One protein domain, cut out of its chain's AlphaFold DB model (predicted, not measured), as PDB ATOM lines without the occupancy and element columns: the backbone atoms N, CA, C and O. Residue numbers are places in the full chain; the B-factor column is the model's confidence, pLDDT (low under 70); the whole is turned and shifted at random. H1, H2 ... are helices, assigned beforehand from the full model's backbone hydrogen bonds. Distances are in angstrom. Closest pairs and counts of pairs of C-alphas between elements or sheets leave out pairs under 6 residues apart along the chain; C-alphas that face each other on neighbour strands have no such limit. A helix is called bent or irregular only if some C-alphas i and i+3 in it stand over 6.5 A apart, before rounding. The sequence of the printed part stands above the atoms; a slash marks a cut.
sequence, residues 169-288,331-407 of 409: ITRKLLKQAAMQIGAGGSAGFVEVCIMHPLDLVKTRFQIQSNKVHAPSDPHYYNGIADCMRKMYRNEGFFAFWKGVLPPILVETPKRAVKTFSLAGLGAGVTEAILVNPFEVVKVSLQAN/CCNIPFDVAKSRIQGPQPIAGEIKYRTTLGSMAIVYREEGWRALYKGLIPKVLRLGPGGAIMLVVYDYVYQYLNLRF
ATOM      1  N   ILE A 169      73.996 -60.842 101.075       46.75
ATOM      2  CA  ILE A 169      73.433 -59.846 101.994       46.75
ATOM      3  C   ILE A 169      73.077 -60.503 103.331       46.75
ATOM      4  O   ILE A 169      73.482 -60.007 104.376       46.75
ATOM      5  N   THR A 170      72.422 -61.668 103.319       50.03
ATOM      6  CA  THR A 170      72.104 -62.431 104.532       50.03
ATOM      7  C   THR A 170      73.366 -62.797 105.303       50.03
ATOM      8  O   THR A 170      73.378 -62.659 106.518       50.03
ATOM      9  N   ARG A 171      74.453 -63.209 104.637       56.97
ATOM     10  CA  ARG A 171      75.717 -63.524 105.324       56.97
ATOM     11  C   ARG A 171      76.392 -62.292 105.925       56.97
ATOM     12  O   ARG A 171      76.878 -62.385 107.049       56.97
ATOM     13  N   LYS A 172      76.385 -61.150 105.228       58.50
ATOM     14  CA  LYS A 172      76.910 -59.883 105.766       58.50
ATOM     15  C   LYS A 172      76.097 -59.396 106.966       58.50
ATOM     16  O   LYS A 172      76.680 -59.092 108.003       58.50
ATOM     17  N   LEU A 173      74.769 -59.423 106.863       64.94
ATOM     18  CA  LEU A 173      73.868 -59.083 107.965       64.94
ATOM     19  C   LEU A 173      74.047 -60.030 109.155       64.94
ATOM     20  O   LEU A 173      74.123 -59.571 110.287       64.94
ATOM     21  N   LEU A 174      74.182 -61.338 108.917       67.00
ATOM     22  CA  LEU A 174      74.403 -62.321 109.980       67.00
ATOM     23  C   LEU A 174      75.752 -62.101 110.684       67.00
ATOM     24  O   LEU A 174      75.827 -62.203 111.905       67.00
ATOM     25  N   LYS A 175      76.809 -61.769 109.929       69.88
ATOM     26  CA  LYS A 175      78.137 -61.445 110.474       69.88
ATOM     27  C   LYS A 175      78.083 -60.174 111.326       69.88
ATOM     28  O   LYS A 175      78.546 -60.191 112.461       69.88
ATOM     29  N   GLN A 176      77.468 -59.101 110.824       73.62
ATOM     30  CA  GLN A 176      77.290 -57.852 111.576       73.62
ATOM     31  C   GLN A 176      76.439 -58.056 112.834       73.62
ATOM     32  O   GLN A 176      76.818 -57.591 113.909       73.62
ATOM     33  N   ALA A 177      75.350 -58.823 112.735       75.19
ATOM     34  CA  ALA A 177      74.525 -59.205 113.875       75.19
ATOM     35  C   ALA A 177      75.335 -59.970 114.928       75.19
ATOM     36  O   ALA A 177      75.306 -59.622 116.105       75.19
ATOM     37  N   ALA A 178      76.112 -60.972 114.509       81.06
ATOM     38  CA  ALA A 178      76.952 -61.755 115.407       81.06
ATOM     39  C   ALA A 178      78.009 -60.891 116.115       81.06
ATOM     40  O   ALA A 178      78.233 -61.068 117.311       81.06
ATOM     41  N   MET A 179      78.611 -59.922 115.419       82.38
ATOM     42  CA  MET A 179      79.575 -58.992 116.020       82.38
ATOM     43  C   MET A 179      78.915 -58.047 117.032       82.38
ATOM     44  O   MET A 179      79.448 -57.860 118.122       82.38
ATOM     45  N   GLN A 180      77.733 -57.505 116.725       81.69
ATOM     46  CA  GLN A 180      76.982 -56.640 117.646       81.69
ATOM     47  C   GLN A 180      76.465 -57.391 118.879       81.69
ATOM     48  O   GLN A 180      76.482 -56.851 119.986       81.69
ATOM     49  N   ILE A 181      76.032 -58.642 118.705       84.81
ATOM     50  CA  ILE A 181      75.618 -59.531 119.798       84.81
ATOM     51  C   ILE A 181      76.836 -59.918 120.642       84.81
ATOM     52  O   ILE A 181      76.767 -59.867 121.867       84.81
ATOM     53  N   GLY A 182      77.968 -60.253 120.017       86.38
ATOM     54  CA  GLY A 182      79.213 -60.583 120.716       86.38
ATOM     55  C   GLY A 182      79.764 -59.408 121.530       86.38
ATOM     56  O   GLY A 182      80.091 -59.568 122.709       86.38
ATOM     57  N   ALA A 183      79.801 -58.211 120.941       85.75
ATOM     58  CA  ALA A 183      80.204 -56.981 121.625       85.75
ATOM     59  C   ALA A 183      79.204 -56.577 122.724       85.75
ATOM     60  O   ALA A 183      79.599 -56.248 123.839       85.75
ATOM     61  N   GLY A 184      77.897 -56.665 122.456       84.69
ATOM     62  CA  GLY A 184      76.854 -56.365 123.441       84.69
ATOM     63  C   GLY A 184      76.829 -57.342 124.618       84.69
ATOM     64  O   GLY A 184      76.640 -56.927 125.761       84.69
ATOM     65  N   GLY A 185      77.059 -58.631 124.359       86.50
ATOM     66  CA  GLY A 185      77.140 -59.672 125.380       86.50
ATOM     67  C   GLY A 185      78.380 -59.523 126.259       86.50
ATOM     68  O   GLY A 185      78.276 -59.494 127.480       86.50
ATOM     69  N   SER A 186      79.558 -59.342 125.663       89.50
ATOM     70  CA  SER A 186      80.791 -59.105 126.431       89.50
ATOM     71  C   SER A 186      80.722 -57.823 127.273       89.50
ATOM     72  O   SER A 186      81.065 -57.855 128.455       89.50
ATOM     73  N   ALA A 187      80.177 -56.732 126.728       86.69
ATOM     74  CA  ALA A 187      79.908 -55.513 127.489       86.69
ATOM     75  C   ALA A 187      78.920 -55.742 128.641       86.69
ATOM     76  O   ALA A 187      79.157 -55.301 129.767       86.69
ATOM     77  N   GLY A 188      77.834 -56.477 128.380       85.44
ATOM     78  CA  GLY A 188      76.845 -56.842 129.388       85.44
ATOM     79  C   GLY A 188      77.439 -57.664 130.534       85.44
ATOM     80  O   GLY A 188      77.116 -57.386 131.687       85.44
ATOM     81  N   PHE A 189      78.328 -58.612 130.226       89.62
ATOM     82  CA  PHE A 189      79.033 -59.435 131.209       89.62
ATOM     83  C   PHE A 189      79.925 -58.588 132.122       89.62
ATOM     84  O   PHE A 189      79.783 -58.644 133.344       89.62
ATOM     85  N   VAL A 190      80.793 -57.754 131.538       90.56
ATOM     86  CA  VAL A 190      81.718 -56.902 132.304       90.56
ATOM     87  C   VAL A 190      80.952 -55.901 133.170       90.56
ATOM     88  O   VAL A 190      81.287 -55.718 134.340       90.56
ATOM     89  N   GLU A 191      79.882 -55.299 132.642       88.31
ATOM     90  CA  GLU A 191      79.037 -54.398 133.427       88.31
ATOM     91  C   GLU A 191      78.412 -55.117 134.630       88.31
ATOM     92  O   GLU A 191      78.454 -54.573 135.731       88.31
ATOM     93  N   VAL A 192      77.865 -56.330 134.460       87.19
ATOM     94  CA  VAL A 192      77.304 -57.101 135.585       87.19
ATOM     95  C   VAL A 192      78.387 -57.387 136.619       87.19
ATOM     96  O   VAL A 192      78.172 -57.116 137.793       87.19
ATOM     97  N   CYS A 193      79.568 -57.857 136.216       89.00
ATOM     98  CA  CYS A 193      80.648 -58.161 137.156       89.00
ATOM     99  C   CYS A 193      81.055 -56.957 138.019       89.00
ATOM    100  O   CYS A 193      81.319 -57.134 139.210       89.00
ATOM    101  N   ILE A 194      81.080 -55.752 137.441       89.94
ATOM    102  CA  ILE A 194      81.492 -54.529 138.145       89.94
ATOM    103  C   ILE A 194      80.328 -53.913 138.941       89.94
ATOM    104  O   ILE A 194      80.540 -53.408 140.041       89.94
ATOM    105  N   MET A 195      79.096 -53.959 138.421       88.81
ATOM    106  CA  MET A 195      77.927 -53.294 139.022       88.81
ATOM    107  C   MET A 195      77.120 -54.173 139.984       88.81
ATOM    108  O   MET A 195      76.295 -53.650 140.736       88.81
ATOM    109  N   HIS A 196      77.364 -55.484 140.016       87.94
ATOM    110  CA  HIS A 196      76.645 -56.424 140.884       87.94
ATOM    111  C   HIS A 196      76.656 -56.064 142.387       87.94
ATOM    112  O   HIS A 196      75.612 -56.219 143.024       87.94
ATOM    113  N   PRO A 197      77.728 -55.484 142.974       88.69
ATOM    114  CA  PRO A 197      77.692 -54.990 144.353       88.69
ATOM    115  C   PRO A 197      76.551 -53.992 144.625       88.69
ATOM    116  O   PRO A 197      75.874 -54.085 145.651       88.69
ATOM    117  N   LEU A 198      76.288 -53.062 143.697       85.81
ATOM    118  CA  LEU A 198      75.203 -52.081 143.831       85.81
ATOM    119  C   LEU A 198      73.823 -52.730 143.676       85.81
ATOM    120  O   LEU A 198      72.869 -52.328 144.350       85.81
ATOM    121  N   ASP A 199      73.720 -53.761 142.837       83.75
ATOM    122  CA  ASP A 199      72.487 -54.527 142.643       83.75
ATOM    123  C   ASP A 199      72.122 -55.357 143.880       83.75
ATOM    124  O   ASP A 199      70.953 -55.397 144.284       83.75
ATOM    125  N   LEU A 200      73.114 -55.946 144.555       85.00
ATOM    126  CA  LEU A 200      72.895 -56.629 145.831       85.00
ATOM    127  C   LEU A 200      72.452 -55.667 146.933       85.00
ATOM    128  O   LEU A 200      71.500 -55.960 147.657       85.00
ATOM    129  N   VAL A 201      73.083 -54.495 147.044       85.31
ATOM    130  CA  VAL A 201      72.665 -53.484 148.029       85.31
ATOM    131  C   VAL A 201      71.232 -53.026 147.753       85.31
ATOM    132  O   VAL A 201      70.424 -52.953 148.680       85.31
ATOM    133  N   LYS A 202      70.876 -52.778 146.484       85.50
ATOM    134  CA  LYS A 202      69.508 -52.414 146.089       85.50
ATOM    135  C   LYS A 202      68.498 -53.477 146.528       85.50
ATOM    136  O   LYS A 202      67.518 -53.141 147.188       85.50
ATOM    137  N   THR A 203      68.725 -54.737 146.163       82.88
ATOM    138  CA  THR A 203      67.776 -55.835 146.426       82.88
ATOM    139  C   THR A 203      67.578 -56.076 147.921       82.88
ATOM    140  O   THR A 203      66.436 -56.148 148.374       82.88
ATOM    141  N   ARG A 204      68.654 -56.082 148.719       82.38
ATOM    142  CA  ARG A 204      68.565 -56.187 150.188       82.38
ATOM    143  C   ARG A 204      67.761 -55.045 150.803       82.38
ATOM    144  O   ARG A 204      66.896 -55.280 151.643       82.38
ATOM    145  N   PHE A 205      67.991 -53.818 150.338       81.38
ATOM    146  CA  PHE A 205      67.282 -52.642 150.839       81.38
ATOM    147  C   PHE A 205      65.789 -52.641 150.457       81.38
ATOM    148  O   PHE A 205      64.961 -52.118 151.199       81.38
ATOM    149  N   GLN A 206      65.427 -53.236 149.314       79.38
ATOM    150  CA  GLN A 206      64.040 -53.350 148.846       79.38
ATOM    151  C   GLN A 206      63.232 -54.425 149.585       79.38
ATOM    152  O   GLN A 206      62.032 -54.240 149.810       79.38
ATOM    153  N   ILE A 207      63.887 -55.520 149.976       79.44
ATOM    154  CA  ILE A 207      63.272 -56.628 150.723       79.44
ATOM    155  C   ILE A 207      63.001 -56.233 152.187       79.44
ATOM    156  O   ILE A 207      62.015 -56.678 152.770       79.44
ATOM    157  N   GLN A 208      63.822 -55.358 152.776       73.69
ATOM    158  CA  GLN A 208      63.692 -54.937 154.176       73.69
ATOM    159  C   GLN A 208      62.360 -54.206 154.465       73.69
ATOM    160  O   GLN A 208      62.122 -53.078 154.005       73.69
ATOM    161  N   SER A 209      61.515 -54.820 155.302       66.12
ATOM    162  CA  SER A 209      60.267 -54.242 155.828       66.12
ATOM    163  C   SER A 209      60.517 -53.407 157.090       66.12
ATOM    164  O   SER A 209      61.330 -53.772 157.932       66.12
ATOM    165  N   ASN A 210      59.803 -52.285 157.236       62.72
ATOM    166  CA  ASN A 210      59.864 -51.441 158.437       62.72
ATOM    167  C   ASN A 210      59.127 -52.017 159.659       62.72
ATOM    168  O   ASN A 210      59.344 -51.508 160.752       62.72
ATOM    169  N   LYS A 211      58.263 -53.034 159.510       53.66
ATOM    170  CA  LYS A 211      57.499 -53.599 160.643       53.66
ATOM    171  C   LYS A 211      58.341 -54.476 161.572       53.66
ATOM    172  O   LYS A 211      58.018 -54.585 162.748       53.66
ATOM    173  N   VAL A 212      59.438 -55.043 161.072       53.38
ATOM    174  CA  VAL A 212      60.446 -55.738 161.885       53.38
ATOM    175  C   VAL A 212      61.441 -54.689 162.403       53.38
ATOM    176  O   VAL A 212      62.602 -54.645 162.016       53.38
ATOM    177  N   HIS A 213      60.935 -53.739 163.194       48.84
ATOM    178  CA  HIS A 213      61.748 -52.875 164.051       48.84
ATOM    179  C   HIS A 213      61.793 -53.535 165.432       48.84
ATOM    180  O   HIS A 213      61.183 -53.047 166.382       48.84
ATOM    181  N   ALA A 214      62.499 -54.659 165.561       46.25
ATOM    182  CA  ALA A 214      63.097 -54.933 166.856       46.25
ATOM    183  C   ALA A 214      64.251 -53.921 166.996       46.25
ATOM    184  O   ALA A 214      65.084 -53.843 166.088       46.25
ATOM    185  N   PRO A 215      64.333 -53.126 168.076       49.16
ATOM    186  CA  PRO A 215      65.386 -52.116 168.272       49.16
ATOM    187  C   PRO A 215      66.829 -52.663 168.233       49.16
ATOM    188  O   PRO A 215      67.785 -51.901 168.342       49.16
ATOM    189  N   SER A 216      66.988 -53.979 168.082       50.62
ATOM    190  CA  SER A 216      68.217 -54.753 168.196       50.62
ATOM    191  C   SER A 216      68.429 -55.763 167.055       50.62
ATOM    192  O   SER A 216      69.201 -56.700 167.242       50.62
ATOM    193  N   ASP A 217      67.775 -55.628 165.892       59.12
ATOM    194  CA  ASP A 217      68.015 -56.558 164.774       59.12
ATOM    195  C   ASP A 217      69.338 -56.253 164.037       59.12
ATOM    196  O   ASP A 217      69.468 -55.196 163.404       59.12
ATOM    197  N   PRO A 218      70.320 -57.183 164.014       60.09
ATOM    198  CA  PRO A 218      71.624 -56.978 163.366       60.09
ATOM    199  C   PRO A 218      71.545 -56.735 161.849       60.09
ATOM    200  O   PRO A 218      72.513 -56.282 161.231       60.09
ATOM    201  N   HIS A 219      70.398 -57.049 161.241       63.81
ATOM    202  CA  HIS A 219      70.165 -57.041 159.799       63.81
ATOM    203  C   HIS A 219      69.427 -55.795 159.282       63.81
ATOM    204  O   HIS A 219      69.213 -55.685 158.074       63.81
ATOM    205  N   TYR A 220      69.054 -54.844 160.148       70.62
ATOM    206  CA  TYR A 220      68.431 -53.592 159.710       70.62
ATOM    207  C   TYR A 220      69.481 -52.624 159.145       70.62
ATOM    208  O   TYR A 220      70.495 -52.342 159.792       70.62
ATOM    209  N   TYR A 221      69.249 -52.086 157.946       76.69
ATOM    210  CA  TYR A 221      70.151 -51.131 157.298       76.69
ATOM    211  C   TYR A 221      69.596 -49.702 157.366       76.69
ATOM    212  O   TYR A 221      68.505 -49.440 156.861       76.69
ATOM    213  N   ASN A 222      70.371 -48.766 157.929       74.62
ATOM    214  CA  ASN A 222      69.997 -47.343 158.015       74.62
ATOM    215  C   ASN A 222      70.400 -46.538 156.767       74.62
ATOM    216  O   ASN A 222      69.911 -45.436 156.534       74.62
ATOM    217  N   GLY A 223      71.284 -47.093 155.935       80.56
ATOM    218  CA  GLY A 223      71.743 -46.463 154.702       80.56
ATOM    219  C   GLY A 223      72.592 -47.399 153.848       80.56
ATOM    220  O   GLY A 223      72.935 -48.503 154.265       80.56
ATOM    221  N   ILE A 224      72.957 -46.949 152.645       83.81
ATOM    222  CA  ILE A 224      73.754 -47.736 151.684       83.81
ATOM    223  C   ILE A 224      75.136 -48.052 152.261       83.81
ATOM    224  O   ILE A 224      75.562 -49.202 152.233       83.81
ATOM    225  N   ALA A 225      75.820 -47.052 152.823       84.44
ATOM    226  CA  ALA A 225      77.140 -47.232 153.426       84.44
ATOM    227  C   ALA A 225      77.094 -48.163 154.649       84.44
ATOM    228  O   ALA A 225      77.995 -48.976 154.830       84.44
ATOM    229  N   ASP A 226      76.023 -48.089 155.445       84.69
ATOM    230  CA  ASP A 226      75.786 -49.001 156.569       84.69
ATOM    231  C   ASP A 226      75.527 -50.435 156.078       84.69
ATOM    232  O   ASP A 226      76.122 -51.380 156.588       84.69
ATOM    233  N   CYS A 227      74.734 -50.601 155.014       83.12
ATOM    234  CA  CYS A 227      74.502 -51.893 154.368       83.12
ATOM    235  C   CYS A 227      75.793 -52.510 153.820       83.12
ATOM    236  O   CYS A 227      76.103 -53.658 154.132       83.12
ATOM    237  N   MET A 228      76.588 -51.740 153.073       86.25
ATOM    238  CA  MET A 228      77.874 -52.204 152.545       86.25
ATOM    239  C   MET A 228      78.854 -52.557 153.669       86.25
ATOM    240  O   MET A 228      79.507 -53.597 153.602       86.25
ATOM    241  N   ARG A 229      78.925 -51.739 154.727       86.50
ATOM    242  CA  ARG A 229      79.793 -51.985 155.887       86.50
ATOM    243  C   ARG A 229      79.384 -53.245 156.649       86.50
ATOM    244  O   ARG A 229      80.245 -54.066 156.953       86.50
ATOM    245  N   LYS A 230      78.092 -53.410 156.948       84.69
ATOM    246  CA  LYS A 230      77.557 -54.596 157.636       84.69
ATOM    247  C   LYS A 230      77.744 -55.859 156.801       84.69
ATOM    248  O   LYS A 230      78.151 -56.876 157.344       84.69
ATOM    249  N   MET A 231      77.531 -55.789 155.489       84.88
ATOM    250  CA  MET A 231      77.747 -56.924 154.591       84.88
ATOM    251  C   MET A 231      79.225 -57.330 154.539       84.88
ATOM    252  O   MET A 231      79.535 -58.506 154.693       84.88
ATOM    253  N   TYR A 232      80.143 -56.363 154.432       87.19
ATOM    254  CA  TYR A 232      81.580 -56.639 154.485       87.19
ATOM    255  C   TYR A 232      82.009 -57.246 155.831       87.19
ATOM    256  O   TYR A 232      82.769 -58.210 155.851       87.19
ATOM    257  N   ARG A 233      81.502 -56.716 156.953       85.06
ATOM    258  CA  ARG A 233      81.877 -57.167 158.303       85.06
ATOM    259  C   ARG A 233      81.281 -58.526 158.680       85.06
ATOM    260  O   ARG A 233      81.945 -59.286 159.373       85.06
ATOM    261  N   ASN A 234      80.059 -58.823 158.237       83.69
ATOM    262  CA  ASN A 234      79.327 -60.024 158.651       83.69
ATOM    263  C   ASN A 234      79.465 -61.190 157.659       83.69
ATOM    264  O   ASN A 234      79.393 -62.342 158.069       83.69
ATOM    265  N   GLU A 235      79.638 -60.914 156.362       83.56
ATOM    266  CA  GLU A 235      79.674 -61.942 155.307       83.56
ATOM    267  C   GLU A 235      80.998 -61.960 154.520       83.56
ATOM    268  O   GLU A 235      81.258 -62.902 153.769       83.56
ATOM    269  N   GLY A 236      81.849 -60.944 154.691       86.75
ATOM    270  CA  GLY A 236      83.146 -60.832 154.025       86.75
ATOM    271  C   GLY A 236      83.091 -60.214 152.622       86.75
ATOM    272  O   GLY A 236      82.043 -59.833 152.103       86.75
ATOM    273  N   PHE A 237      84.257 -60.112 151.977       83.88
ATOM    274  CA  PHE A 237      84.404 -59.465 150.666       83.88
ATOM    275  C   PHE A 237      83.691 -60.209 149.522       83.88
ATOM    276  O   PHE A 237      83.089 -59.588 148.651       83.88
ATOM    277  N   PHE A 238      83.685 -61.543 149.525       85.88
ATOM    278  CA  PHE A 238      83.022 -62.317 148.466       85.88
ATOM    279  C   PHE A 238      81.489 -62.266 148.535       85.88
ATOM    280  O   PHE A 238      80.814 -62.625 147.566       85.88
ATOM    281  N   ALA A 239      80.922 -61.757 149.633       83.62
ATOM    282  CA  ALA A 239      79.483 -61.570 149.777       83.62
ATOM    283  C   ALA A 239      78.897 -60.654 148.693       83.62
ATOM    284  O   ALA A 239      77.779 -60.886 148.234       83.62
ATOM    285  N   PHE A 240      79.678 -59.674 148.220       85.06
ATOM    286  CA  PHE A 240      79.274 -58.754 147.157       85.06
ATOM    287  C   PHE A 240      79.041 -59.438 145.802       85.06
ATOM    288  O   PHE A 240      78.364 -58.847 144.973       85.06
ATOM    289  N   TRP A 241      79.545 -60.662 145.580       87.38
ATOM    290  CA  TRP A 241      79.323 -61.458 144.360       87.38
ATOM    291  C   TRP A 241      78.453 -62.697 144.567       87.38
ATOM    292  O   TRP A 241      78.226 -63.477 143.636       87.38
ATOM    293  N   LYS A 242      77.889 -62.869 145.764       78.81
ATOM    294  CA  LYS A 242      76.972 -63.975 146.037       78.81
ATOM    295  C   LYS A 242      75.732 -63.837 145.146       78.81
ATOM    296  O   LYS A 242      75.101 -62.784 145.102       78.81
ATOM    297  N   GLY A 243      75.405 -64.891 144.395       79.69
ATOM    298  CA  GLY A 243      74.262 -64.883 143.474       79.69
ATOM    299  C   GLY A 243      74.469 -64.082 142.182       79.69
ATOM    300  O   GLY A 243      73.488 -63.632 141.600       79.69
ATOM    301  N   VAL A 244      75.712 -63.897 141.715       82.69
ATOM    302  CA  VAL A 244      76.011 -63.215 140.434       82.69
ATOM    303  C   VAL A 244      75.642 -64.040 139.189       82.69
ATOM    304  O   VAL A 244      75.395 -63.483 138.120       82.69
ATOM    305  N   LEU A 245      75.547 -65.370 139.317       79.25
ATOM    306  CA  LEU A 245      75.283 -66.272 138.188       79.25
ATOM    307  C   LEU A 245      73.933 -66.012 137.484       79.25
ATOM    308  O   LEU A 245      73.946 -65.866 136.261       79.25
ATOM    309  N   PRO A 246      72.780 -65.904 138.181       80.69
ATOM    310  CA  PRO A 246      71.509 -65.642 137.504       80.69
ATOM    311  C   PRO A 246      71.472 -64.298 136.751       80.69
ATOM    312  O   PRO A 246      71.054 -64.298 135.591       80.69
ATOM    313  N   PRO A 247      71.946 -63.164 137.317       76.38
ATOM    314  CA  PRO A 247      72.100 -61.920 136.564       76.38
ATOM    315  C   PRO A 247      72.968 -62.063 135.314       76.38
ATOM    316  O   PRO A 247      72.572 -61.576 134.260       76.38
ATOM    317  N   ILE A 248      74.104 -62.765 135.384       79.69
ATOM    318  CA  ILE A 248      74.960 -62.985 134.208       79.69
ATOM    319  C   ILE A 248      74.193 -63.735 133.115       79.69
ATOM    320  O   ILE A 248      74.193 -63.298 131.966       79.69
ATOM    321  N   LEU A 249      73.513 -64.829 133.464       74.62
ATOM    322  CA  LEU A 249      72.806 -65.675 132.499       74.62
ATOM    323  C   LEU A 249      71.600 -64.984 131.850       74.62
ATOM    324  O   LEU A 249      71.251 -65.319 130.723       74.62
ATOM    325  N   VAL A 250      70.968 -64.025 132.532       75.44
ATOM    326  CA  VAL A 250      69.756 -63.351 132.038       75.44
ATOM    327  C   VAL A 250      70.059 -61.988 131.418       75.44
ATOM    328  O   VAL A 250      69.564 -61.674 130.336       75.44
ATOM    329  N   GLU A 251      70.868 -61.158 132.075       72.88
ATOM    330  CA  GLU A 251      71.146 -59.797 131.604       72.88
ATOM    331  C   GLU A 251      72.128 -59.789 130.430       72.88
ATOM    332  O   GLU A 251      71.987 -58.950 129.540       72.88
ATOM    333  N   THR A 252      73.066 -60.741 130.356       76.88
ATOM    334  CA  THR A 252      74.026 -60.808 129.243       76.88
ATOM    335  C   THR A 252      73.333 -61.058 127.895       76.88
ATOM    336  O   THR A 252      73.518 -60.246 126.984       76.88
ATOM    337  N   PRO A 253      72.462 -62.080 127.740       75.88
ATOM    338  CA  PRO A 253      71.731 -62.282 126.487       75.88
ATOM    339  C   PRO A 253      70.735 -61.157 126.201       75.88
ATOM    340  O   PRO A 253      70.637 -60.682 125.072       75.88
ATOM    341  N   LYS A 254      70.024 -60.677 127.228       71.88
ATOM    342  CA  LYS A 254      69.056 -59.578 127.093       71.88
ATOM    343  C   LYS A 254      69.707 -58.311 126.540       71.88
ATOM    344  O   LYS A 254      69.122 -57.639 125.692       71.88
ATOM    345  N   ARG A 255      70.919 -57.983 126.993       74.62
ATOM    346  CA  ARG A 255      71.675 -56.817 126.517       74.62
ATOM    347  C   ARG A 255      72.245 -57.020 125.125       74.62
ATOM    348  O   ARG A 255      72.144 -56.097 124.328       74.62
ATOM    349  N   ALA A 256      72.741 -58.215 124.819       74.50
ATOM    350  CA  ALA A 256      73.213 -58.564 123.482       74.50
ATOM    351  C   ALA A 256      72.104 -58.452 122.417       74.50
ATOM    352  O   ALA A 256      72.328 -57.951 121.319       74.50
ATOM    353  N   VAL A 257      70.880 -58.865 122.759       73.56
ATOM    354  CA  VAL A 257      69.717 -58.690 121.875       73.56
ATOM    355  C   VAL A 257      69.313 -57.221 121.797       73.56
ATOM    356  O   VAL A 257      69.039 -56.717 120.712       73.56
ATOM    357  N   LYS A 258      69.318 -56.497 122.924       71.31
ATOM    358  CA  LYS A 258      68.965 -55.073 122.947       71.31
ATOM    359  C   LYS A 258      69.905 -54.230 122.084       71.31
ATOM    360  O   LYS A 258      69.417 -53.336 121.406       71.31
ATOM    361  N   THR A 259      71.214 -54.490 122.083       68.19
ATOM    362  CA  THR A 259      72.170 -53.758 121.233       68.19
ATOM    363  C   THR A 259      71.918 -54.020 119.753       68.19
ATOM    364  O   THR A 259      71.901 -53.073 118.972       68.19
ATOM    365  N   PHE A 260      71.620 -55.267 119.381       68.44
ATOM    366  CA  PHE A 260      71.234 -55.624 118.016       68.44
ATOM    367  C   PHE A 260      69.921 -54.946 117.587       68.44
ATOM    368  O   PHE A 260      69.851 -54.316 116.532       68.44
ATOM    369  N   SER A 261      68.883 -54.998 118.429       65.62
ATOM    370  CA  SER A 261      67.597 -54.358 118.141       65.62
ATOM    371  C   SER A 261      67.687 -52.835 118.113       65.62
ATOM    372  O   SER A 261      67.034 -52.221 117.284       65.62
ATOM    373  N   LEU A 262      68.481 -52.204 118.982       61.06
ATOM    374  CA  LEU A 262      68.629 -50.747 118.995       61.06
ATOM    375  C   LEU A 262      69.420 -50.254 117.776       61.06
ATOM    376  O   LEU A 262      69.071 -49.222 117.214       61.06
ATOM    377  N   ALA A 263      70.435 -51.004 117.338       58.69
ATOM    378  CA  ALA A 263      71.157 -50.713 116.104       58.69
ATOM    379  C   ALA A 263      70.256 -50.893 114.869       58.69
ATOM    380  O   ALA A 263      70.234 -50.021 114.005       58.69
ATOM    381  N   GLY A 264      69.459 -51.967 114.810       55.84
ATOM    382  CA  GLY A 264      68.548 -52.235 113.690       55.84
ATOM    383  C   GLY A 264      67.328 -51.306 113.636       55.84
ATOM    384  O   GLY A 264      66.983 -50.795 112.575       55.84
ATOM    385  N   LEU A 265      66.688 -51.049 114.778       48.47
ATOM    386  CA  LEU A 265      65.512 -50.179 114.885       48.47
ATOM    387  C   LEU A 265      65.918 -48.705 114.822       48.47
ATOM    388  O   LEU A 265      65.229 -47.918 114.192       48.47
ATOM    389  N   GLY A 266      67.070 -48.344 115.394       53.41
ATOM    390  CA  GLY A 266      67.676 -47.025 115.235       53.41
ATOM    391  C   GLY A 266      67.982 -46.727 113.773       53.41
ATOM    392  O   GLY A 266      67.513 -45.707 113.284       53.41
ATOM    393  N   ALA A 267      68.656 -47.648 113.069       50.28
ATOM    394  CA  ALA A 267      68.917 -47.532 111.636       50.28
ATOM    395  C   ALA A 267      67.617 -47.392 110.834       50.28
ATOM    396  O   ALA A 267      67.474 -46.409 110.113       50.28
ATOM    397  N   GLY A 268      66.638 -48.283 111.031       44.34
ATOM    398  CA  GLY A 268      65.364 -48.241 110.306       44.34
ATOM    399  C   GLY A 268      64.512 -47.002 110.602       44.34
ATOM    400  O   GLY A 268      63.886 -46.457 109.698       44.34
ATOM    401  N   VAL A 269      64.516 -46.500 111.841       45.34
ATOM    402  CA  VAL A 269      63.818 -45.256 112.207       45.34
ATOM    403  C   VAL A 269      64.539 -44.037 111.631       45.34
ATOM    404  O   VAL A 269      63.874 -43.136 111.127       45.34
ATOM    405  N   THR A 270      65.875 -43.999 111.627       47.16
ATOM    406  CA  THR A 270      66.612 -42.928 110.934       47.16
ATOM    407  C   THR A 270      66.441 -42.992 109.420       47.16
ATOM    408  O   THR A 270      66.296 -41.950 108.791       47.16
ATOM    409  N   GLU A 271      66.378 -44.182 108.826       47.22
ATOM    410  CA  GLU A 271      66.114 -44.349 107.396       47.22
ATOM    411  C   GLU A 271      64.694 -43.869 107.057       47.22
ATOM    412  O   GLU A 271      64.506 -43.088 106.132       47.22
ATOM    413  N   ALA A 272      63.699 -44.212 107.879       43.25
ATOM    414  CA  ALA A 272      62.305 -43.825 107.667       43.25
ATOM    415  C   ALA A 272      62.000 -42.343 107.957       43.25
ATOM    416  O   ALA A 272      61.154 -41.759 107.283       43.25
ATOM    417  N   ILE A 273      62.646 -41.734 108.959       45.38
ATOM    418  CA  ILE A 273      62.347 -40.360 109.403       45.38
ATOM    419  C   ILE A 273      63.312 -39.337 108.800       45.38
ATOM    420  O   ILE A 273      62.890 -38.226 108.494       45.38
ATOM    421  N   LEU A 274      64.595 -39.676 108.630       47.84
ATOM    422  CA  LEU A 274      65.606 -38.739 108.129       47.84
ATOM    423  C   LEU A 274      65.944 -38.973 106.660       47.84
ATOM    424  O   LEU A 274      66.104 -38.002 105.939       47.84
ATOM    425  N   VAL A 275      66.062 -40.218 106.197       53.88
ATOM    426  CA  VAL A 275      66.518 -40.496 104.820       53.88
ATOM    427  C   VAL A 275      65.352 -40.475 103.832       53.88
ATOM    428  O   VAL A 275      65.433 -39.805 102.805       53.88
ATOM    429  N   ASN A 276      64.235 -41.113 104.179       46.50
ATOM    430  CA  ASN A 276      63.063 -41.247 103.318       46.50
ATOM    431  C   ASN A 276      62.501 -39.890 102.837       46.50
ATOM    432  O   ASN A 276      62.241 -39.759 101.644       46.50
ATOM    433  N   PRO A 277      62.391 -38.822 103.658       45.25
ATOM    434  CA  PRO A 277      61.945 -37.521 103.152       45.25
ATOM    435  C   PRO A 277      62.916 -36.907 102.137       45.25
ATOM    436  O   PRO A 277      62.476 -36.297 101.168       45.25
ATOM    437  N   PHE A 278      64.231 -37.079 102.316       45.56
ATOM    438  CA  PHE A 278      65.237 -36.562 101.382       45.56
ATOM    439  C   PHE A 278      65.323 -37.389 100.100       45.56
ATOM    440  O   PHE A 278      65.537 -36.823  99.029       45.56
ATOM    441  N   GLU A 279      65.119 -38.704 100.176       50.22
ATOM    442  CA  GLU A 279      64.973 -39.556  98.996       50.22
ATOM    443  C   GLU A 279      63.724 -39.181  98.201       50.22
ATOM    444  O   GLU A 279      63.814 -38.993  96.988       50.22
ATOM    445  N   VAL A 280      62.595 -38.956  98.878       44.75
ATOM    446  CA  VAL A 280      61.358 -38.467  98.257       44.75
ATOM    447  C   VAL A 280      61.578 -37.090  97.627       44.75
ATOM    448  O   VAL A 280      61.240 -36.907  96.463       44.75
ATOM    449  N   VAL A 281      62.229 -36.148  98.318       50.12
ATOM    450  CA  VAL A 281      62.565 -34.821  97.769       50.12
ATOM    451  C   VAL A 281      63.504 -34.927  96.566       50.12
ATOM    452  O   VAL A 281      63.302 -34.230  95.575       50.12
ATOM    453  N   LYS A 282      64.500 -35.820  96.596       50.09
ATOM    454  CA  LYS A 282      65.400 -36.074  95.462       50.09
ATOM    455  C   LYS A 282      64.635 -36.631  94.260       50.09
ATOM    456  O   LYS A 282      64.867 -36.169  93.145       50.09
ATOM    457  N   VAL A 283      63.709 -37.566  94.475       46.88
ATOM    458  CA  VAL A 283      62.844 -38.128  93.424       46.88
ATOM    459  C   VAL A 283      61.874 -37.067  92.886       46.88
ATOM    460  O   VAL A 283      61.719 -36.943  91.673       46.88
ATOM    461  N   SER A 284      61.295 -36.230  93.750       46.19
ATOM    462  CA  SER A 284      60.418 -35.116  93.364       46.19
ATOM    463  C   SER A 284      61.157 -34.003  92.609       46.19
ATOM    464  O   SER A 284      60.616 -33.457  91.651       46.19
ATOM    465  N   LEU A 285      62.403 -33.690  92.980       42.75
ATOM    466  CA  LEU A 285      63.266 -32.734  92.270       42.75
ATOM    467  C   LEU A 285      63.747 -33.278  90.921       42.75
ATOM    468  O   LEU A 285      63.873 -32.523  89.960       42.75
ATOM    469  N   GLN A 286      63.996 -34.586  90.827       43.59
ATOM    470  CA  GLN A 286      64.308 -35.244  89.556       43.59
ATOM    471  C   GLN A 286      63.087 -35.310  88.625       43.59
ATOM    472  O   GLN A 286      63.259 -35.242  87.409       43.59
ATOM    473  N   ALA A 287      61.871 -35.369  89.181       45.91
ATOM    474  CA  ALA A 287      60.620 -35.293  88.429       45.91
ATOM    475  C   ALA A 287      60.275 -33.860  87.961       45.91
ATOM    476  O   ALA A 287      59.742 -33.693  86.867       45.91
ATOM    477  N   ASN A 288      60.630 -32.824  88.731       44.53
ATOM    478  CA  ASN A 288      60.292 -31.416  88.458       44.53
ATOM    479  C   ASN A 288      61.474 -30.582  87.932       44.53
ATOM    480  O   ASN A 288      61.744 -29.478  88.400       44.53
ATOM    481  N   CYS A 331      62.108 -43.161 139.110       88.44
ATOM    482  CA  CYS A 331      61.095 -42.729 140.076       88.44
ATOM    483  C   CYS A 331      59.728 -43.378 139.809       88.44
ATOM    484  O   CYS A 331      59.125 -43.910 140.736       88.44
ATOM    485  N   CYS A 332      59.287 -43.439 138.550       87.69
ATOM    486  CA  CYS A 332      58.017 -44.087 138.203       87.69
ATOM    487  C   CYS A 332      58.041 -45.615 138.392       87.69
ATOM    488  O   CYS A 332      57.027 -46.214 138.737       87.69
ATOM    489  N   ASN A 333      59.191 -46.262 138.179       84.25
ATOM    490  CA  ASN A 333      59.301 -47.726 138.194       84.25
ATOM    491  C   ASN A 333      59.600 -48.326 139.577       84.25
ATOM    492  O   ASN A 333      59.297 -49.491 139.823       84.25
ATOM    493  N   ILE A 334      60.228 -47.580 140.486       88.62
ATOM    494  CA  ILE A 334      60.691 -48.128 141.772       88.62
ATOM    495  C   ILE A 334      59.567 -48.658 142.676       88.62
ATOM    496  O   ILE A 334      59.784 -49.724 143.255       88.62
ATOM    497  N   PRO A 335      58.377 -48.034 142.769       89.62
ATOM    498  CA  PRO A 335      57.278 -48.604 143.548       89.62
ATOM    499  C   PRO A 335      56.909 -50.028 143.101       89.62
ATOM    500  O   PRO A 335      56.664 -50.903 143.935       89.62
ATOM    501  N   PHE A 336      56.966 -50.293 141.790       88.56
ATOM    502  CA  PHE A 336      56.749 -51.625 141.224       88.56
ATOM    503  C   PHE A 336      57.923 -52.575 141.500       88.56
ATOM    504  O   PHE A 336      57.693 -53.739 141.824       88.56
ATOM    505  N   ASP A 337      59.171 -52.090 141.439       83.25
ATOM    506  CA  ASP A 337      60.358 -52.880 141.807       83.25
ATOM    507  C   ASP A 337      60.299 -53.327 143.283       83.25
ATOM    508  O   ASP A 337      60.636 -54.473 143.596       83.25
ATOM    509  N   VAL A 338      59.862 -52.447 144.194       86.56
ATOM    510  CA  VAL A 338      59.706 -52.756 145.627       86.56
ATOM    511  C   VAL A 338      58.606 -53.790 145.838       86.56
ATOM    512  O   VAL A 338      58.827 -54.780 146.535       86.56
ATOM    513  N   ALA A 339      57.445 -53.613 145.201       85.75
ATOM    514  CA  ALA A 339      56.355 -54.582 145.277       85.75
ATOM    515  C   ALA A 339      56.788 -55.961 144.762       85.75
ATOM    516  O   ALA A 339      56.605 -56.961 145.453       85.75
ATOM    517  N   LYS A 340      57.444 -56.009 143.596       84.00
ATOM    518  CA  LYS A 340      58.005 -57.242 143.027       84.00
ATOM    519  C   LYS A 340      58.976 -57.916 143.996       84.00
ATOM    520  O   LYS A 340      58.851 -59.112 144.238       84.00
ATOM    521  N   SER A 341      59.918 -57.161 144.559       83.88
ATOM    522  CA  SER A 341      60.950 -57.705 145.452       83.88
ATOM    523  C   SER A 341      60.365 -58.271 146.747       83.88
ATOM    524  O   SER A 341      60.890 -59.242 147.275       83.88
ATOM    525  N   ARG A 342      59.259 -57.708 147.247       81.50
ATOM    526  CA  ARG A 342      58.563 -58.200 148.449       81.50
ATOM    527  C   ARG A 342      57.639 -59.385 148.183       81.50
ATOM    528  O   ARG A 342      57.476 -60.228 149.055       81.50
ATOM    529  N   ILE A 343      57.062 -59.470 146.985       83.56
ATOM    530  CA  ILE A 343      56.298 -60.646 146.544       83.56
ATOM    531  C   ILE A 343      57.241 -61.838 146.320       83.56
ATOM    532  O   ILE A 343      56.931 -62.951 146.725       83.56
ATOM    533  N   GLN A 344      58.397 -61.604 145.689       79.19
ATOM    534  CA  GLN A 344      59.388 -62.644 145.374       79.19
ATOM    535  C   GLN A 344      60.349 -62.952 146.534       79.19
ATOM    536  O   GLN A 344      61.058 -63.954 146.492       79.19
ATOM    537  N   GLY A 345      60.408 -62.076 147.537       77.25
ATOM    538  CA  GLY A 345      61.235 -62.224 148.729       77.25
ATOM    539  C   GLY A 345      60.579 -63.073 149.827       77.25
ATOM    540  O   GLY A 345      59.422 -63.485 149.700       77.25
ATOM    541  N   PRO A 346      61.311 -63.332 150.924       71.75
ATOM    542  CA  PRO A 346      60.782 -64.070 152.066       71.75
ATOM    543  C   PRO A 346      59.577 -63.343 152.677       71.75
ATOM    544  O   PRO A 346      59.616 -62.134 152.917       71.75
ATOM    545  N   GLN A 347      58.501 -64.094 152.923       78.06
ATOM    546  CA  GLN A 347      57.306 -63.570 153.580       78.06
ATOM    547  C   GLN A 347      57.583 -63.335 155.076       78.06
ATOM    548  O   GLN A 347      58.383 -64.060 155.668       78.06
ATOM    549  N   PRO A 348      56.933 -62.340 155.708       68.88
ATOM    550  CA  PRO A 348      57.192 -61.995 157.108       68.88
ATOM    551  C   PRO A 348      56.742 -63.067 158.110       68.88
ATOM    552  O   PRO A 348      57.252 -63.092 159.222       68.88
ATOM    553  N   ILE A 349      55.802 -63.938 157.730       74.25
ATOM    554  CA  ILE A 349      55.354 -65.084 158.528       74.25
ATOM    555  C   ILE A 349      55.542 -66.330 157.665       74.25
ATOM    556  O   ILE A 349      55.071 -66.382 156.526       74.25
ATOM    557  N   ALA A 350      56.263 -67.324 158.185       68.56
ATOM    558  CA  ALA A 350      56.497 -68.574 157.477       68.56
ATOM    559  C   ALA A 350      55.165 -69.316 157.268       68.56
ATOM    560  O   ALA A 350      54.471 -69.624 158.231       68.56
ATOM    561  N   GLY A 351      54.810 -69.591 156.010       70.62
ATOM    562  CA  GLY A 351      53.586 -70.316 155.639       70.62
ATOM    563  C   GLY A 351      52.411 -69.441 155.188       70.62
ATOM    564  O   GLY A 351      51.520 -69.954 154.516       70.62
ATOM    565  N   GLU A 352      52.427 -68.125 155.442       78.06
ATOM    566  CA  GLU A 352      51.367 -67.210 154.992       78.06
ATOM    567  C   GLU A 352      51.835 -66.260 153.880       78.06
ATOM    568  O   GLU A 352      52.834 -65.548 153.992       78.06
ATOM    569  N   ILE A 353      51.067 -66.209 152.786       78.75
ATOM    570  CA  ILE A 353      51.340 -65.307 151.661       78.75
ATOM    571  C   ILE A 353      50.693 -63.949 151.945       78.75
ATOM    572  O   ILE A 353      49.523 -63.732 151.622       78.75
ATOM    573  N   LYS A 354      51.474 -63.023 152.511       80.00
ATOM    574  CA  LYS A 354      51.039 -61.644 152.782       80.00
ATOM    575  C   LYS A 354      50.957 -60.800 151.505       80.00
ATOM    576  O   LYS A 354      50.024 -60.018 151.332       80.00
ATOM    577  N   TYR A 355      51.925 -60.955 150.602       82.81
ATOM    578  CA  TYR A 355      52.020 -60.176 149.364       82.81
ATOM    579  C   TYR A 355      51.606 -61.020 148.153       82.81
ATOM    580  O   TYR A 355      52.377 -61.846 147.674       82.81
ATOM    581  N   ARG A 356      50.374 -60.824 147.657       80.19
ATOM    582  CA  ARG A 356      49.808 -61.604 146.534       80.19
ATOM    583  C   ARG A 356      49.823 -60.866 145.198       80.19
ATOM    584  O   ARG A 356      50.277 -61.404 144.196       80.19
ATOM    585  N   THR A 357      49.305 -59.640 145.173       88.06
ATOM    586  CA  THR A 357      49.154 -58.840 143.947       88.06
ATOM    587  C   THR A 357      50.043 -57.607 143.996       88.06
ATOM    588  O   THR A 357      50.323 -57.092 145.076       88.06
ATOM    589  N   THR A 358      50.486 -57.098 142.846       85.50
ATOM    590  CA  THR A 358      51.405 -55.947 142.784       85.50
ATOM    591  C   THR A 358      50.785 -54.687 143.390       85.50
ATOM    592  O   THR A 358      51.368 -54.092 144.293       85.50
ATOM    593  N   LEU A 359      49.571 -54.321 142.960       89.31
ATOM    594  CA  LEU A 359      48.863 -53.138 143.467       89.31
ATOM    595  C   LEU A 359      48.427 -53.307 144.928       89.31
ATOM    596  O   LEU A 359      48.576 -52.378 145.719       89.31
ATOM    597  N   GLY A 360      47.961 -54.502 145.311       88.50
ATOM    598  CA  GLY A 360      47.612 -54.802 146.700       88.50
ATOM    599  C   GLY A 360      48.829 -54.729 147.618       88.50
ATOM    600  O   GLY A 360      48.771 -54.116 148.678       88.50
ATOM    601  N   SER A 361      49.969 -55.260 147.175       86.88
ATOM    602  CA  SER A 361      51.227 -55.183 147.920       86.88
ATOM    603  C   SER A 361      51.693 -53.738 148.067       86.88
ATOM    604  O   SER A 361      52.043 -53.340 149.170       86.88
ATOM    605  N   MET A 362      51.631 -52.922 147.010       88.81
ATOM    606  CA  MET A 362      51.942 -51.489 147.104       88.81
ATOM    607  C   MET A 362      51.038 -50.763 148.106       88.81
ATOM    608  O   MET A 362      51.544 -49.992 148.919       88.81
ATOM    609  N   ALA A 363      49.729 -51.029 148.082       89.50
ATOM    610  CA  ALA A 363      48.775 -50.432 149.015       89.50
ATOM    611  C   ALA A 363      49.054 -50.849 150.469       89.50
ATOM    612  O   ALA A 363      49.029 -50.007 151.367       89.50
ATOM    613  N   ILE A 364      49.392 -52.124 150.696       87.81
ATOM    614  CA  ILE A 364      49.804 -52.633 152.011       87.81
ATOM    615  C   ILE A 364      51.084 -51.928 152.469       87.81
ATOM    616  O   ILE A 364      51.111 -51.404 153.576       87.81
ATOM    617  N   VAL A 365      52.121 -51.843 151.627       87.44
ATOM    618  CA  VAL A 365      53.377 -51.152 151.976       87.44
ATOM    619  C   VAL A 365      53.134 -49.678 152.292       87.44
ATOM    620  O   VAL A 365      53.656 -49.172 153.281       87.44
ATOM    621  N   TYR A 366      52.313 -48.998 151.494       88.88
ATOM    622  CA  TYR A 366      51.964 -47.599 151.719       88.88
ATOM    623  C   TYR A 366      51.249 -47.392 153.061       88.88
ATOM    624  O   TYR A 366      51.622 -46.497 153.816       88.88
ATOM    625  N   ARG A 367      50.259 -48.238 153.378       86.19
ATOM    626  CA  ARG A 367      49.469 -48.148 154.615       86.19
ATOM    627  C   ARG A 367      50.261 -48.554 155.858       86.19
ATOM    628  O   ARG A 367      50.028 -48.008 156.929       86.19
ATOM    629  N   GLU A 368      51.163 -49.522 155.731       85.81
ATOM    630  CA  GLU A 368      51.897 -50.102 156.858       85.81
ATOM    631  C   GLU A 368      53.235 -49.422 157.157       85.81
ATOM    632  O   GLU A 368      53.646 -49.382 158.312       85.81
ATOM    633  N   GLU A 369      53.941 -48.940 156.134       82.06
ATOM    634  CA  GLU A 369      55.317 -48.436 156.256       82.06
ATOM    635  C   GLU A 369      55.487 -46.999 155.749       82.06
ATOM    636  O   GLU A 369      56.557 -46.405 155.919       82.06
ATOM    637  N   GLY A 370      54.447 -46.443 155.123       86.88
ATOM    638  CA  GLY A 370      54.434 -45.101 154.563       86.88
ATOM    639  C   GLY A 370      55.035 -44.996 153.158       86.88
ATOM    640  O   GLY A 370      55.659 -45.908 152.614       86.88
ATOM    641  N   TRP A 371      54.871 -43.816 152.559       83.62
ATOM    642  CA  TRP A 371      55.258 -43.542 151.171       83.62
ATOM    643  C   TRP A 371      56.765 -43.675 150.899       83.62
ATOM    644  O   TRP A 371      57.157 -44.095 149.812       83.62
ATOM    645  N   ARG A 372      57.629 -43.384 151.884       85.12
ATOM    646  CA  ARG A 372      59.094 -43.507 151.741       85.12
ATOM    647  C   ARG A 372      59.546 -44.956 151.539       85.12
ATOM    648  O   ARG A 372      60.554 -45.190 150.876       85.12
ATOM    649  N   ALA A 373      58.801 -45.931 152.064       84.19
ATOM    650  CA  ALA A 373      59.133 -47.347 151.920       84.19
ATOM    651  C   ALA A 373      59.032 -47.830 150.463       84.19
ATOM    652  O   ALA A 373      59.825 -48.672 150.042       84.19
ATOM    653  N   LEU A 374      58.127 -47.241 149.670       87.44
ATOM    654  CA  LEU A 374      57.971 -47.539 148.242       87.44
ATOM    655  C   LEU A 374      59.166 -47.090 147.394       87.44
ATOM    656  O   LEU A 374      59.331 -47.597 146.291       87.44
ATOM    657  N   TYR A 375      60.002 -46.180 147.901       89.12
ATOM    658  CA  TYR A 375      61.181 -45.658 147.202       89.12
ATOM    659  C   TYR A 375      62.506 -46.215 147.745       89.12
ATOM    660  O   TYR A 375      63.588 -45.757 147.357       89.12
ATOM    661  N   LYS A 376      62.457 -47.240 148.608       82.50
ATOM    662  CA  LYS A 376      63.659 -47.967 149.028       82.50
ATOM    663  C   LYS A 376      64.381 -48.529 147.797       82.50
ATOM    664  O   LYS A 376      63.782 -49.159 146.929       82.50
ATOM    665  N   GLY A 377      65.683 -48.266 147.703       82.06
ATOM    666  CA  GLY A 377      66.502 -48.679 146.559       82.06
ATOM    667  C   GLY A 377      66.565 -47.676 145.397       82.06
ATOM    668  O   GLY A 377      67.235 -47.971 144.407       82.06
ATOM    669  N   LEU A 378      65.955 -46.484 145.513       86.75
ATOM    670  CA  LEU A 378      66.094 -45.404 144.520       86.75
ATOM    671  C   LEU A 378      67.548 -44.962 144.343       86.75
ATOM    672  O   LEU A 378      68.052 -44.940 143.223       86.75
ATOM    673  N   ILE A 379      68.233 -44.655 145.444       86.69
ATOM    674  CA  ILE A 379      69.596 -44.117 145.401       86.69
ATOM    675  C   ILE A 379      70.580 -45.121 144.767       86.69
ATOM    676  O   ILE A 379      71.265 -44.727 143.825       86.69
ATOM    677  N   PRO A 380      70.623 -46.415 145.159       84.31
ATOM    678  CA  PRO A 380      71.458 -47.402 144.469       84.31
ATOM    679  C   PRO A 380      71.138 -47.532 142.974       84.31
ATOM    680  O   PRO A 380      72.046 -47.686 142.160       84.31
ATOM    681  N   LYS A 381      69.855 -47.434 142.587       83.38
ATOM    682  CA  LYS A 381      69.435 -47.512 141.180       83.38
ATOM    683  C   LYS A 381      69.957 -46.327 140.370       83.38
ATOM    684  O   LYS A 381      70.500 -46.539 139.293       83.38
ATOM    685  N   VAL A 382      69.833 -45.108 140.892       86.50
ATOM    686  CA  VAL A 382      70.340 -43.888 140.240       86.50
ATOM    687  C   VAL A 382      71.866 -43.901 140.170       86.50
ATOM    688  O   VAL A 382      72.429 -43.611 139.117       86.50
ATOM    689  N   LEU A 383      72.533 -44.323 141.249       86.56
ATOM    690  CA  LEU A 383      73.992 -44.429 141.302       86.56
ATOM    691  C   LEU A 383      74.542 -45.421 140.268       86.56
ATOM    692  O   LEU A 383      75.632 -45.214 139.753       86.56
ATOM    693  N   ARG A 384      73.779 -46.465 139.924       83.38
ATOM    694  CA  ARG A 384      74.136 -47.421 138.870       83.38
ATOM    695  C   ARG A 384      74.001 -46.847 137.450       83.38
ATOM    696  O   ARG A 384      74.759 -47.266 136.578       83.38
ATOM    697  N   LEU A 385      73.062 -45.929 137.186       78.12
ATOM    698  CA  LEU A 385      72.725 -45.490 135.816       78.12
ATOM    699  C   LEU A 385      73.924 -44.903 135.059       78.12
ATOM    700  O   LEU A 385      74.159 -45.268 133.910       78.12
ATOM    701  N   GLY A 386      74.681 -44.017 135.708       79.00
ATOM    702  CA  GLY A 386      75.858 -43.375 135.118       79.00
ATOM    703  C   GLY A 386      77.000 -44.357 134.825       79.00
ATOM    704  O   GLY A 386      77.310 -44.598 133.656       79.00
ATOM    705  N   PRO A 387      77.625 -44.955 135.855       83.69
ATOM    706  CA  PRO A 387      78.791 -45.812 135.674       83.69
ATOM    707  C   PRO A 387      78.456 -47.115 134.935       83.69
ATOM    708  O   PRO A 387      79.262 -47.562 134.124       83.69
ATOM    709  N   GLY A 388      77.264 -47.693 135.129       81.12
ATOM    710  CA  GLY A 388      76.833 -48.877 134.381       81.12
ATOM    711  C   GLY A 388      76.718 -48.606 132.878       81.12
ATOM    712  O   GLY A 388      77.228 -49.379 132.069       81.12
ATOM    713  N   GLY A 389      76.127 -47.468 132.493       77.56
ATOM    714  CA  GLY A 389      76.051 -47.055 131.089       77.56
ATOM    715  C   GLY A 389      77.424 -46.763 130.476       77.56
ATOM    716  O   GLY A 389      77.693 -47.176 129.348       77.56
ATOM    717  N   ALA A 390      78.311 -46.103 131.227       77.38
ATOM    718  CA  ALA A 390      79.662 -45.787 130.769       77.38
ATOM    719  C   ALA A 390      80.501 -47.049 130.507       77.38
ATOM    720  O   ALA A 390      81.095 -47.176 129.439       77.38
ATOM    721  N   ILE A 391      80.500 -48.010 131.439       83.56
ATOM    722  CA  ILE A 391      81.213 -49.287 131.276       83.56
ATOM    723  C   ILE A 391      80.676 -50.045 130.066       83.56
ATOM    724  O   ILE A 391      81.458 -50.527 129.248       83.56
ATOM    725  N   MET A 392      79.349 -50.119 129.927       81.62
ATOM    726  CA  MET A 392      78.723 -50.806 128.802       81.62
ATOM    727  C   MET A 392      79.172 -50.209 127.462       81.62
ATOM    728  O   MET A 392      79.517 -50.963 126.557       81.62
ATOM    729  N   LEU A 393      79.213 -48.879 127.338       78.50
ATOM    730  CA  LEU A 393      79.652 -48.204 126.113       78.50
ATOM    731  C   LEU A 393      81.131 -48.447 125.804       78.50
ATOM    732  O   LEU A 393      81.455 -48.812 124.677       78.50
ATOM    733  N   VAL A 394      82.016 -48.281 126.792       80.12
ATOM    734  CA  VAL A 394      83.469 -48.439 126.600       80.12
ATOM    735  C   VAL A 394      83.817 -49.871 126.199       80.12
ATOM    736  O   VAL A 394      84.559 -50.085 125.243       80.12
ATOM    737  N   VAL A 395      83.263 -50.861 126.903       86.31
ATOM    738  CA  VAL A 395      83.538 -52.272 126.604       86.31
ATOM    739  C   VAL A 395      82.934 -52.663 125.259       86.31
ATOM    740  O   VAL A 395      83.582 -53.367 124.488       86.31
ATOM    741  N   TYR A 396      81.726 -52.185 124.949       86.25
ATOM    742  CA  TYR A 396      81.098 -52.437 123.655       86.25
ATOM    743  C   TYR A 396      81.961 -51.911 122.507       86.25
ATOM    744  O   TYR A 396      82.241 -52.666 121.579       86.25
ATOM    745  N   ASP A 397      82.404 -50.651 122.577       81.56
ATOM    746  CA  ASP A 397      83.190 -50.022 121.513       81.56
ATOM    747  C   ASP A 397      84.529 -50.745 121.316       81.56
ATOM    748  O   ASP A 397      84.867 -51.149 120.203       81.56
ATOM    749  N   TYR A 398      85.233 -51.040 122.411       86.88
ATOM    750  CA  TYR A 398      86.493 -51.777 122.360       86.88
ATOM    751  C   TYR A 398      86.337 -53.174 121.742       86.88
ATOM    752  O   TYR A 398      87.091 -53.551 120.841       86.88
ATOM    753  N   VAL A 399      85.344 -53.955 122.186       88.06
ATOM    754  CA  VAL A 399      85.133 -55.315 121.664       88.06
ATOM    755  C   VAL A 399      84.644 -55.279 120.220       88.06
ATOM    756  O   VAL A 399      85.078 -56.098 119.410       88.06
ATOM    757  N   TYR A 400      83.781 -54.331 119.864       84.88
ATOM    758  CA  TYR A 400      83.298 -54.178 118.495       84.88
ATOM    759  C   TYR A 400      84.439 -53.823 117.532       84.88
ATOM    760  O   TYR A 400      84.571 -54.447 116.477       84.88
ATOM    761  N   GLN A 401      85.317 -52.891 117.916       82.94
ATOM    762  CA  GLN A 401      86.518 -52.556 117.148       82.94
ATOM    763  C   GLN A 401      87.461 -53.756 117.022       82.94
ATOM    764  O   GLN A 401      87.916 -54.069 115.923       82.94
ATOM    765  N   TYR A 402      87.698 -54.481 118.118       87.94
ATOM    766  CA  TYR A 402      88.510 -55.696 118.101       87.94
ATOM    767  C   TYR A 402      87.945 -56.765 117.149       87.94
ATOM    768  O   TYR A 402      88.689 -57.345 116.357       87.94
ATOM    769  N   LEU A 403      86.631 -57.009 117.183       84.81
ATOM    770  CA  LEU A 403      85.967 -57.972 116.301       84.81
ATOM    771  C   LEU A 403      86.048 -57.554 114.829       84.81
ATOM    772  O   LEU A 403      86.332 -58.403 113.984       84.81
ATOM    773  N   ASN A 404      85.885 -56.264 114.527       81.12
ATOM    774  CA  ASN A 404      86.042 -55.742 113.166       81.12
ATOM    775  C   ASN A 404      87.475 -55.900 112.643       81.12
ATOM    776  O   ASN A 404      87.670 -56.290 111.495       81.12
ATOM    777  N   LEU A 405      88.483 -55.640 113.482       82.56
ATOM    778  CA  LEU A 405      89.892 -55.816 113.115       82.56
ATOM    779  C   LEU A 405      90.265 -57.291 112.933       82.56
ATOM    780  O   LEU A 405      91.099 -57.621 112.089       82.56
ATOM    781  N   ARG A 406      89.668 -58.190 113.724       82.94
ATOM    782  CA  ARG A 406      89.949 -59.629 113.663       82.94
ATOM    783  C   ARG A 406      89.235 -60.326 112.507       82.94
ATOM    784  O   ARG A 406      89.784 -61.282 111.960       82.94
ATOM    785  N   PHE A 407      88.046 -59.855 112.141       77.56
ATOM    786  CA  PHE A 407      87.236 -60.393 111.050       77.56
ATOM    787  C   PHE A 407      86.925 -59.315 109.996       77.56
ATOM    788  O   PHE A 407      85.748 -58.995 109.793       77.56
TER     789      PHE A 407
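Overview. This is residues 169 to 288 and 331 to 407 of the 409 residues of the protein "Mitochondrial 2-oxodicarboxylate carrier" of Blattella germanica (UniProt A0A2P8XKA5). Three long helical pieces, H1a, H4 and H8, splay from one end, H1a crossing the other two; the short helices H2, H3, H5, H6 and H7 cluster with H1b as a head there, and residues 280 to 288 stick out at the tip of H4. The printed part has 197 residues with eight named helices, H1 to H8 in chain order, and no named strand: all helix. It is loose, radius of gyration of the C-alphas 23.0 A, spanning 80 by 41 by 29 A.

Along the chain. H1, residues 169 to 207, begins at C-alpha (73.433, -59.846, 101.994); assigned as one helix by its hydrogen bonds, it is bent, C-alphas 194 and 197 being 7.3 A apart, into H1a, residues 169 to 194, 37.4 A, and H1b, residues 197 to 207. H2 is residues 224 to 235, H3 237 to 241, and H4 245 to 287, 60.4 A, with a kink of 34 degrees near residue 276. H5, residues 331 to 344, is irregular, C-alphas 332 and 335 being 7.0 A apart. H6 is residues 358 to 369, H7 371 to 375. H8, residues 378 to 406, 41.5 A, ends at C-alpha (89.949, -59.629, 113.663) and is only just irregular, C-alphas 383 and 386 being 6.54 A apart.

Arrangement. H1 is the hub. H1a touches residues 247 to 260 of H4, closest C-alphas Gly 184 and Ala 256, 4.3 A, at a steep tilt of 44 degrees, opposite ways. H1a touches H8, closest C-alphas Ala 187 and Val 395, 4.9 A. H4 and H8 are apart. H1b touches H5, closest C-alphas Gln 206 and Val 338, 5.4 A. H1b only just touches H2 and H3, with 3 pairs of C-alphas within 8 A each, closest Val 201 and Cys 227, 6.8 A, and Pro 197 and Phe 240, 5.0 A. H5 touches H6, closest C-alphas Ala 339 and Met 362, 5.7 A, and H7, closest Pro 335 and Leu 374, 4.9 A. In H1a, H1b, H2 and H6 every O i to N i+4 pair is within hydrogen-bond range; in H4 35 of 39, H5 8 of 10, H8 23 of 25, and in H3 and H7 0 of 1, each with 2 of 2 O i to N i+3 pairs.

Size, cuts and confidence. The C-alphas farthest apart, of Ser 216 and Asn 288, are 83.5 A apart. Residues 289 to 330 are not printed; C-alphas 288 and 331 are 52.8 A apart across the cut. The links H1 to H2 and H5 to H6 are long. Mean pLDDT of the printed part is 75.5; 50 residues are under 70, among them 259 to 288.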